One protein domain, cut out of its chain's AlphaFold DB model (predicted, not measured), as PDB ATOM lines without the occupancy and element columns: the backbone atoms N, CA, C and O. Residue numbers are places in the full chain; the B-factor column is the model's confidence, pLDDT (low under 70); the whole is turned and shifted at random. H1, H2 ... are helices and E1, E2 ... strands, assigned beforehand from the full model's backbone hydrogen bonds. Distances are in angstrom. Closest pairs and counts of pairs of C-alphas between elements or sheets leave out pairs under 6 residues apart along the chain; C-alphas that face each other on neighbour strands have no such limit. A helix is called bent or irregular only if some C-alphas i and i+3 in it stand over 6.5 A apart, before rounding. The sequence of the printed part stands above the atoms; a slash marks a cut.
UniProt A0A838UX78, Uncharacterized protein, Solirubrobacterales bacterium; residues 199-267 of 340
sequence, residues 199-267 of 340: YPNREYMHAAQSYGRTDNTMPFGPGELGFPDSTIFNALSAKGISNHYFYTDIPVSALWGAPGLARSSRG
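AT A GLANCE: This is residues 199 to 267 of the 340 residues of an uncharacterized protein of Solirubrobacterales bacterium (UniProt A0A838UX78). A short irregular helix, H3, lies near the middle of a small rounded body, with H1 and H2 to one side of it and a tiny ribbon of two parallel strands, E1 and E2, on another. A long loop, residues 208 to 231, joins H1 to H2 by a detour past H3, and its turn at Pro 222 makes one end of the longest axis. The printed part has 69 residues, with three named helices and two named strands in the order H1, H2, E1, H3, E2; the sheet's order is E1, E2. The class is mostly helix, though under half of the residues are in named elements. The whole is compact, with a radius of gyration of the C-alphas of 11.7 A and spans of 31 by 24 by 23 A.

HOW THE PARTS SIT: H1, residues 199 to 207, and H2, residues 232 to 238, only just touch, with 3 pairs of C-alphas within 8 A; the closest are those of His 206 and Ile 232, 5.7 A apart. They run the same way at a shallow tilt of 32 degrees. H3, residues 252 to 262, is close to H1 but not clearly touching it, the closest C-alphas being those of Arg 202 and Val 252, 7.7 A apart. H2 and H3 are near each other, with 6 pairs of C-alphas within 10 A. E1, residues 245 to 247, and E2, residues 264 to 266, are parallel neighbours at 27 degrees; N 265 and O 245 are 2.9 A apart, within hydrogen-bond range. E1, H3 and E2 form a strand-helix-strand unit, two parallel neighbour strands with a helix between them along the chain, and its crossover is right-handed. The closest C-alphas of E1 and H3 are those of Tyr 245 and Ser 253, at 6.9 A. H1 is apart from both strands, and H2 is apart from E2. In H1 and H2 every O i to N i+4 pair is within hydrogen-bond range; in H3 it is 2 of 7, beside 6 of 8 O i to N i+3 pairs.

IN THESE COORDINATES: H1 begins at C-alpha 199, (199.744, 274.885, 164.720), and is 11.5 A long. H2 measures 9.8 A and E1 6.7 A. H3 measures 11.9 A from C-alpha 252, (200.705, 276.121, 172.577), and is irregular: C-alphas 255 and 258 are 8.8 A apart. E2, 6.9 A long, ends at C-alpha 266, (197.552, 280.939, 182.487).

THE WHOLE: The C-alphas of Pro 222 and Ile 241, the two farthest apart, are 33.6 A apart. The link from H1 to H2 is long, with 24 residues; within it, residues 220 to 221 pair with 224 to 225, antiparallel. The link from H2 to E1 is short, and those from E1 to H3 and H3 to E2 are tight. The printed part has no cut, its mean pLDDT is 92.8, and no printed residue is under 70.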
ATOM      1  N   TYR A 199     198.599 275.497 164.038       94.81
ATOM      2  CA  TYR A 199     199.744 274.885 164.720       94.81
ATOM      3  C   TYR A 199     201.036 274.935 163.903       94.81
ATOM      4  O   TYR A 199     202.008 275.448 164.453       94.81
ATOM      5  N   PRO A 200     201.061 274.599 162.598       95.81
ATOM      6  CA  PRO A 200     202.268 274.743 161.789       95.81
ATOM      7  C   PRO A 200     202.860 276.159 161.822       95.81
ATOM      8  O   PRO A 200     204.070 276.329 161.939       95.81
ATOM      9  N   ASN A 201     202.025 277.202 161.784       95.62
ATOM     10  CA  ASN A 201     202.499 278.588 161.852       95.62
ATOM     11  C   ASN A 201     202.983 278.991 163.254       95.62
ATOM     12  O   ASN A 201     203.966 279.726 163.386       95.62
ATOM     13  N   ARG A 202     202.349 278.485 164.318       94.56
ATOM     14  CA  ARG A 202     202.833 278.696 165.691       94.56
ATOM     15  C   ARG A 202     204.133 277.939 165.967       94.56
ATOM     16  O   ARG A 202     204.998 278.450 166.677       94.56
ATOM     17  N   GLU A 203     204.295 276.757 165.382       95.88
ATOM     18  CA  GLU A 203     205.542 275.996 165.400       95.88
ATOM     19  C   GLU A 203     206.662 276.793 164.723       95.88
ATOM     20  O   GLU A 203     207.708 276.989 165.339       95.88
ATOM     21  N   TYR A 204     206.423 277.372 163.537       96.44
ATOM     22  CA  TYR A 204     207.393 278.267 162.894       96.44
ATOM     23  C   TYR A 204     207.758 279.468 163.767       96.44
ATOM     24  O   TYR A 204     208.942 279.769 163.918       96.44
ATOM     25  N   MET A 205     206.780 280.122 164.397       94.88
ATOM     26  CA  MET A 205     207.066 281.268 165.263       94.88
ATOM     27  C   MET A 205     207.978 280.905 166.443       94.88
ATOM     28  O   MET A 205     208.823 281.700 166.852       94.88
ATOM     29  N   HIS A 206     207.802 279.718 167.023       95.69
ATOM     30  CA  HIS A 206     208.518 279.337 168.237       95.69
ATOM     31  C   HIS A 206     209.777 278.508 167.986       95.69
ATOM     32  O   HIS A 206     210.684 278.573 168.811       95.69
ATOM     33  N   ALA A 207     209.851 277.750 166.895       96.31
ATOM     34  CA  ALA A 207     210.916 276.784 166.614       96.31
ATOM     35  C   ALA A 207     211.520 276.914 165.205       96.31
ATOM     36  O   ALA A 207     212.388 276.116 164.851       96.31
ATOM     37  N   ALA A 208     211.086 277.900 164.410       96.69
ATOM     38  CA  ALA A 208     211.535 278.138 163.033       96.69
ATOM     39  C   ALA A 208     211.331 276.945 162.072       96.69
ATOM     40  O   ALA A 208     212.009 276.846 161.052       96.69
ATOM     41  N   GLN A 209     210.395 276.045 162.386       95.38
ATOM     42  CA  GLN A 209     209.997 274.895 161.566       95.38
ATOM     43  C   GLN A 209     208.604 274.399 161.977       95.38
ATOM     44  O   GLN A 209     208.165 274.715 163.078       95.38
ATOM     45  N   SER A 210     207.971 273.551 161.154       95.12
ATOM     46  CA  SER A 210     206.718 272.848 161.493       95.12
ATOM     47  C   SER A 210     206.868 271.335 161.709       95.12
ATOM     48  O   SER A 210     205.889 270.599 161.720       95.12
ATOM     49  N   TYR A 211     208.096 270.804 161.780       94.31
ATOM     50  CA  TYR A 211     208.344 269.355 161.919       94.31
ATOM     51  C   TYR A 211     207.634 268.486 160.857       94.31
ATOM     52  O   TYR A 211     207.260 267.342 161.116       94.31
ATOM     53  N   GLY A 212     207.414 269.045 159.660       93.62
ATOM     54  CA  GLY A 212     206.682 268.393 158.573       93.62
ATOM     55  C   GLY A 212     205.156 268.396 158.730       93.62
ATOM     56  O   GLY A 212     204.471 267.775 157.924       93.62
ATOM     57  N   ARG A 213     204.606 269.083 159.738       94.00
ATOM     58  CA  ARG A 213     203.162 269.235 159.932       94.00
ATOM     59  C   ARG A 213     202.594 270.306 159.009       94.00
ATOM     60  O   ARG A 213     203.206 271.352 158.774       94.00
ATOM     61  N   THR A 214     201.393 270.027 158.516       95.81
ATOM     62  CA  THR A 214     200.591 270.910 157.655       95.81
ATOM     63  C   THR A 214     199.172 271.104 158.194       95.81
ATOM     64  O   THR A 214     198.348 271.746 157.550       95.81
ATOM     65  N   ASP A 215     198.861 270.547 159.362       94.56
ATOM     66  CA  ASP A 215     197.543 270.587 159.987       94.56
ATOM     67  C   ASP A 215     197.659 270.797 161.507       94.56
ATOM     68  O   ASP A 215     198.755 270.895 162.055       94.56
ATOM     69  N   ASN A 216     196.518 270.879 162.195       93.44
ATOM     70  CA  ASN A 216     196.454 271.066 163.647       93.44
ATOM     71  C   ASN A 216     196.605 269.746 164.439       93.44
ATOM     72  O   ASN A 216     196.159 269.658 165.587       93.44
ATOM     73  N   THR A 217     197.206 268.706 163.856       91.88
ATOM     74  CA  THR A 217     197.469 267.453 164.570       91.88
ATOM     75  C   THR A 217     198.518 267.685 165.648       91.88
ATOM     76  O   THR A 217     199.640 268.104 165.370       91.88
ATOM     77  N   MET A 218     198.169 267.376 166.896       90.75
ATOM     78  CA  MET A 218     199.090 267.516 168.019       90.75
ATOM     79  C   MET A 218     200.149 266.396 168.024       90.75
ATOM     80  O   MET A 218     199.819 265.251 167.711       90.75
ATOM     81  N   PRO A 219     201.397 266.679 168.443       91.50
ATOM     82  CA  PRO A 219     202.498 265.713 168.512       91.50
ATOM     83  C   PRO A 219     202.417 264.813 169.762       91.50
ATOM     84  O   PRO A 219     203.402 264.638 170.484       91.50
ATOM     85  N   PHE A 220     201.225 264.298 170.068       89.12
ATOM     86  CA  PHE A 220     200.977 263.438 171.224       89.12
ATOM     87  C   PHE A 220     200.347 262.120 170.780       89.12
ATOM     88  O   PHE A 220     199.354 262.101 170.056       89.12
ATOM     89  N   GLY A 221     200.890 261.014 171.277       83.00
ATOM     90  CA  GLY A 221     200.450 259.670 170.922       83.00
ATOM     91  C   GLY A 221     201.258 258.600 171.657       83.00
ATOM     92  O   GLY A 221     202.135 258.927 172.459       83.00
ATOM     93  N   PRO A 222     200.987 257.305 171.426       79.56
ATOM     94  CA  PRO A 222     201.781 256.228 172.008       79.56
ATOM     95  C   PRO A 222     203.262 256.351 171.606       79.56
ATOM     96  O   PRO A 222     203.625 256.087 170.466       79.56
ATOM     97  N   GLY A 223     204.116 256.764 172.548       79.62
ATOM     98  CA  GLY A 223     205.543 257.018 172.304       79.62
ATOM     99  C   GLY A 223     205.892 258.447 171.859       79.62
ATOM    100  O   GLY A 223     207.073 258.766 171.772       79.62
ATOM    101  N   GLU A 224     204.903 259.321 171.651       82.31
ATOM    102  CA  GLU A 224     205.091 260.734 171.299       82.31
ATOM    103  C   GLU A 224     204.683 261.631 172.478       82.31
ATOM    104  O   GLU A 224     203.523 261.656 172.891       82.31
ATOM    105  N   LEU A 225     205.649 262.369 173.033       88.31
ATOM    106  CA  LEU A 225     205.466 263.243 174.204       88.31
ATOM    107  C   LEU A 225     205.603 264.737 173.861       88.31
ATOM    108  O   LEU A 225     205.846 265.553 174.751       88.31
ATOM    109  N   GLY A 226     205.463 265.089 172.585       93.75
ATOM    110  CA  GLY A 226     205.747 266.413 172.044       93.75
ATOM    111  C   GLY A 226     206.979 266.446 171.142       93.75
ATOM    112  O   GLY A 226     207.747 265.486 171.047       93.75
ATOM    113  N   PHE A 227     207.173 267.580 170.476       95.19
ATOM    114  CA  PHE A 227     208.352 267.849 169.660       95.19
ATOM    115  C   PHE A 227     209.621 268.001 170.512       95.19
ATOM    116  O   PHE A 227     209.545 268.420 171.672       95.19
ATOM    117  N   PRO A 228     210.814 267.750 169.934       93.44
ATOM    118  CA  PRO A 228     212.073 268.152 170.548       93.44
ATOM    119  C   PRO A 228     212.058 269.651 170.839       93.44
ATOM    120  O   PRO A 228     211.713 270.437 169.958       93.44
ATOM    121  N   ASP A 229     212.456 270.053 172.045       92.62
ATOM    122  CA  ASP A 229     212.410 271.448 172.493       92.62
ATOM    123  C   ASP A 229     213.494 272.319 171.827       92.62
ATOM    124  O   ASP A 229     214.438 272.796 172.452       92.62
ATOM    125  N   SER A 230     213.365 272.528 170.520       93.94
ATOM    126  CA  SER A 230     214.198 273.415 169.706       93.94
ATOM    127  C   SER A 230     213.608 274.825 169.633       93.94
ATOM    128  O   SER A 230     213.761 275.516 168.628       93.94
ATOM    129  N   THR A 231     212.873 275.231 170.670       96.38
ATOM    130  CA  THR A 231     212.188 276.521 170.701       96.38
ATOM    131  C   THR A 231     213.135 277.672 171.024       96.38
ATOM    132  O   THR A 231     214.161 277.501 171.692       96.38
ATOM    133  N   ILE A 232     212.731 278.889 170.656       96.38
ATOM    134  CA  ILE A 232     213.353 280.125 171.131       96.38
ATOM    135  C   ILE A 232     213.376 280.185 172.664       96.38
ATOM    136  O   ILE A 232     214.343 280.665 173.245       96.38
ATOM    137  N   PHE A 233     212.369 279.627 173.342       96.31
ATOM    138  CA  PHE A 233     212.328 279.569 174.803       96.31
ATOM    139  C   PHE A 233     213.453 278.714 175.389       96.31
ATOM    140  O   PHE A 233     214.081 279.108 176.374       96.31
ATOM    141  N   ASN A 234     213.743 277.562 174.778       96.31
ATOM    142  CA  ASN A 234     214.879 276.741 175.183       96.31
ATOM    143  C   ASN A 234     216.204 277.482 174.944       96.31
ATOM    144  O   ASN A 234     217.043 277.550 175.841       96.31
ATOM    145  N   ALA A 235     216.360 278.123 173.781       96.69
ATOM    146  CA  ALA A 235     217.554 278.909 173.466       96.69
ATOM    147  C   ALA A 235     217.782 280.070 174.457       96.69
ATOM    148  O   ALA A 235     218.907 280.277 174.916       96.69
ATOM    149  N   LEU A 236     216.720 280.793 174.834       95.81
ATOM    150  CA  LEU A 236     216.766 281.857 175.842       95.81
ATOM    151  C   LEU A 236     217.129 281.303 177.225       95.81
ATOM    152  O   LEU A 236     218.030 281.824 177.884       95.81
ATOM    153  N   SER A 237     216.495 280.201 177.633       95.62
ATOM    154  CA  SER A 237     216.760 279.543 178.919       95.62
ATOM    155  C   SER A 237     218.210 279.058 179.026       95.62
ATOM    156  O   SER A 237     218.855 279.272 180.050       95.62
ATOM    157  N   ALA A 238     218.769 278.490 177.951       96.69
ATOM    158  CA  ALA A 238     220.167 278.059 177.883       96.69
ATOM    159  C   ALA A 238     221.176 279.217 178.013       96.69
ATOM    160  O   ALA A 238     222.343 278.996 178.341       96.69
ATOM    161  N   LYS A 239     220.741 280.457 177.766       96.62
ATOM    162  CA  LYS A 239     221.525 281.683 177.976       96.62
ATOM    163  C   LYS A 239     221.197 282.397 179.289       96.62
ATOM    164  O   LYS A 239     221.739 283.469 179.533       96.62
ATOM    165  N   GLY A 240     220.338 281.819 180.130       96.25
ATOM    166  CA  GLY A 240     219.895 282.437 181.381       96.25
ATOM    167  C   GLY A 240     218.996 283.661 181.180       96.25
ATOM    168  O   GLY A 240     218.879 284.478 182.090       96.25
ATOM    169  N   ILE A 241     218.377 283.812 180.003       95.50
ATOM    170  CA  ILE A 241     217.464 284.919 179.700       95.50
ATOM    171  C   ILE A 241     216.051 284.527 180.136       95.50
ATOM    172  O   ILE A 241     215.532 283.472 179.751       95.50
ATOM    173  N   SER A 242     215.418 285.387 180.936       95.69
ATOM    174  CA  SER A 242     214.045 285.183 181.393       95.69
ATOM    175  C   SER A 242     213.083 285.133 180.208       95.69
ATOM    176  O   SER A 242     213.118 285.959 179.300       95.69
ATOM    177  N   ASN A 243     212.212 284.131 180.208       96.00
ATOM    178  CA  ASN A 243     211.218 283.929 179.168       96.00
ATOM    179  C   ASN A 243     210.016 283.188 179.754       96.00
ATOM    180  O   ASN A 243     210.163 282.428 180.711       96.00
ATOM    181  N   HIS A 244     208.828 283.448 179.210       95.50
ATOM    182  CA  HIS A 244     207.593 282.835 179.690       95.50
ATOM    183  C   HIS A 244     206.517 282.835 178.607       95.50
ATOM    184  O   HIS A 244     206.427 283.789 177.832       95.50
ATOM    185  N   TYR A 245     205.678 281.800 178.582       95.00
ATOM    186  CA  TYR A 245     204.516 281.723 177.696       95.00
ATOM    187  C   TYR A 245     203.225 281.964 178.485       95.00
ATOM    188  O   TYR A 245     202.902 281.234 179.427       95.00
ATOM    189  N   PHE A 246     202.465 282.989 178.101       94.88
ATOM    190  CA  PHE A 246     201.174 283.296 178.713       94.88
ATOM    191  C   PHE A 246     200.032 282.905 177.783       94.88
ATOM    192  O   PHE A 246     200.074 283.193 176.593       94.88
ATOM    193  N   TYR A 247     199.001 282.272 178.341       91.56
ATOM    194  CA  TYR A 247     197.860 281.769 177.572       91.56
ATOM    195  C   TYR A 247     196.544 281.917 178.335       91.56
ATOM    196  O   TYR A 247     196.531 282.012 179.565       91.56
ATOM    197  N   THR A 248     195.421 281.929 177.624       88.44
ATOM    198  CA  THR A 248     194.075 282.007 178.225       88.44
ATOM    199  C   THR A 248     193.334 280.672 178.199       88.44
ATOM    200  O   THR A 248     192.550 280.371 179.109       88.44
ATOM    201  N   ASP A 249     193.630 279.865 177.191       83.12
ATOM    202  CA  ASP A 249     192.977 278.625 176.793       83.12
ATOM    203  C   ASP A 249     193.960 277.440 176.846       83.12
ATOM    204  O   ASP A 249     194.117 276.846 177.916       83.12
ATOM    205  N   ILE A 250     194.646 277.129 175.744       84.06
ATOM    206  CA  ILE A 250     195.562 276.002 175.592       84.06
ATOM    207  C   ILE A 250     196.996 276.543 175.492       84.06
ATOM    208  O   ILE A 250     197.281 277.425 174.678       84.06
ATOM    209  N   PRO A 251     197.940 276.031 176.302       89.94
ATOM    210  CA  PRO A 251     199.335 276.422 176.182       89.94
ATOM    211  C   PRO A 251     199.938 275.809 174.913       89.94
ATOM    212  O   PRO A 251     200.310 274.643 174.915       89.94
ATOM    213  N   VAL A 252     200.074 276.585 173.834       91.88
ATOM    214  CA  VAL A 252     200.705 276.121 172.577       91.88
ATOM    215  C   VAL A 252     202.152 275.677 172.794       91.88
ATOM    216  O   VAL A 252     202.626 274.732 172.178       91.88
ATOM    217  N   SER A 253     202.856 276.292 173.738       93.25
ATOM    218  CA  SER A 253     204.162 275.827 174.211       93.25
ATOM    219  C   SER A 253     204.163 274.357 174.665       93.25
ATOM    220  O   SER A 253     205.212 273.727 174.636       93.25
ATOM    221  N   ALA A 254     203.025 273.765 175.042       92.69
ATOM    222  CA  ALA A 254     202.952 272.348 175.395       92.69
ATOM    223  C   ALA A 254     203.218 271.405 174.211       92.69
ATOM    224  O   ALA A 254     203.537 270.244 174.454       92.69
ATOM    225  N   LEU A 255     203.167 271.879 172.957       94.50
ATOM    226  CA  LEU A 255     203.556 271.089 171.778       94.50
ATOM    227  C   LEU A 255     204.997 270.548 171.884       94.50
ATOM    228  O   LEU A 255     205.305 269.523 171.289       94.50
ATOM    229  N   TRP A 256     205.856 271.172 172.696       95.81
ATOM    230  CA  TRP A 256     207.224 270.724 173.005       95.81
ATOM    231  C   TRP A 256     207.329 269.942 174.326       95.81
ATOM    232  O   TRP A 256     208.365 269.937 174.995       95.81
ATOM    233  N   GLY A 257     206.231 269.311 174.739       93.69
ATOM    234  CA  GLY A 257     206.166 268.421 175.890       93.69
ATOM    235  C   GLY A 257     206.289 269.120 177.246       93.69
ATOM    236  O   GLY A 257     205.967 270.301 177.420       93.69
ATOM    237  N   ALA A 258     206.761 268.365 178.242       93.12
ATOM    238  CA  ALA A 258     206.887 268.834 179.623       93.12
ATOM    239  C   ALA A 258     207.729 270.122 179.782       93.12
ATOM    240  O   ALA A 258     207.298 270.995 180.540       93.12
ATOM    241  N   PRO A 259     208.867 270.310 179.075       92.19
ATOM    242  CA  PRO A 259     209.624 271.564 179.135       92.19
ATOM    243  C   PRO A 259     208.799 272.780 178.704       92.19
ATOM    244  O   PRO A 259     208.803 273.813 179.377       92.19
ATOM    245  N   GLY A 260     208.051 272.645 177.608       92.81
ATOM    246  CA  GLY A 260     207.187 273.696 177.093       92.81
ATOM    247  C   GLY A 260     206.005 274.013 178.012       92.81
ATOM    248  O   GLY A 260     205.662 275.180 178.219       92.81
ATOM    249  N   LEU A 261     205.437 273.002 178.669       92.31
ATOM    250  CA  LEU A 261     204.410 273.220 179.687       92.31
ATOM    251  C   LEU A 261     204.971 273.923 180.937       92.31
ATOM    252  O   LEU A 261     204.334 274.834 181.463       92.31
ATOM    253  N   ALA A 262     206.172 273.553 181.389       93.06
ATOM    254  CA  ALA A 262     206.784 274.088 182.609       93.06
ATOM    255  C   ALA A 262     207.061 275.605 182.559       93.06
ATOM    256  O   ALA A 262     207.047 276.268 183.593       93.06
ATOM    257  N   ARG A 263     207.267 276.170 181.364       92.69
ATOM    258  CA  ARG A 263     207.478 277.615 181.126       92.69
ATOM    259  C   ARG A 263     206.197 278.401 180.842       92.69
ATOM    260  O   ARG A 263     206.248 279.508 180.307       92.69
ATOM    261  N   SER A 264     205.044 277.806 181.131       94.25
ATOM    262  CA  SER A 264     203.749 278.370 180.770       94.25
ATOM    263  C   SER A 264     202.952 278.774 181.993       94.25
ATOM    264  O   SER A 264     202.977 278.122 183.036       94.25
ATOM    265  N   SER A 265     202.194 279.858 181.885       92.81
ATOM    266  CA  SER A 265     201.215 280.210 182.907       92.81
ATOM    267  C   SER A 265     199.961 280.787 182.301       92.81
ATOM    268  O   SER A 265     199.994 281.615 181.393       92.81
ATOM    269  N   ARG A 266     198.831 280.374 182.867       88.00
ATOM    270  CA  ARG A 266     197.552 280.939 182.487       88.00
ATOM    271  C   ARG A 266     197.502 282.403 182.915       88.00
ATOM    272  O   ARG A 266     197.746 282.716 184.084       88.00
ATOM    273  N   GLY A 267     197.157 283.291 181.989       76.25
ATOM    274  CA  GLY A 267     196.896 284.690 182.295       76.25
ATOM    275  C   GLY A 267     195.775 284.780 183.328       76.25
ATOM    276  O   GLY A 267     194.631 284.413 183.060       76.25
TER     277      GLY A 267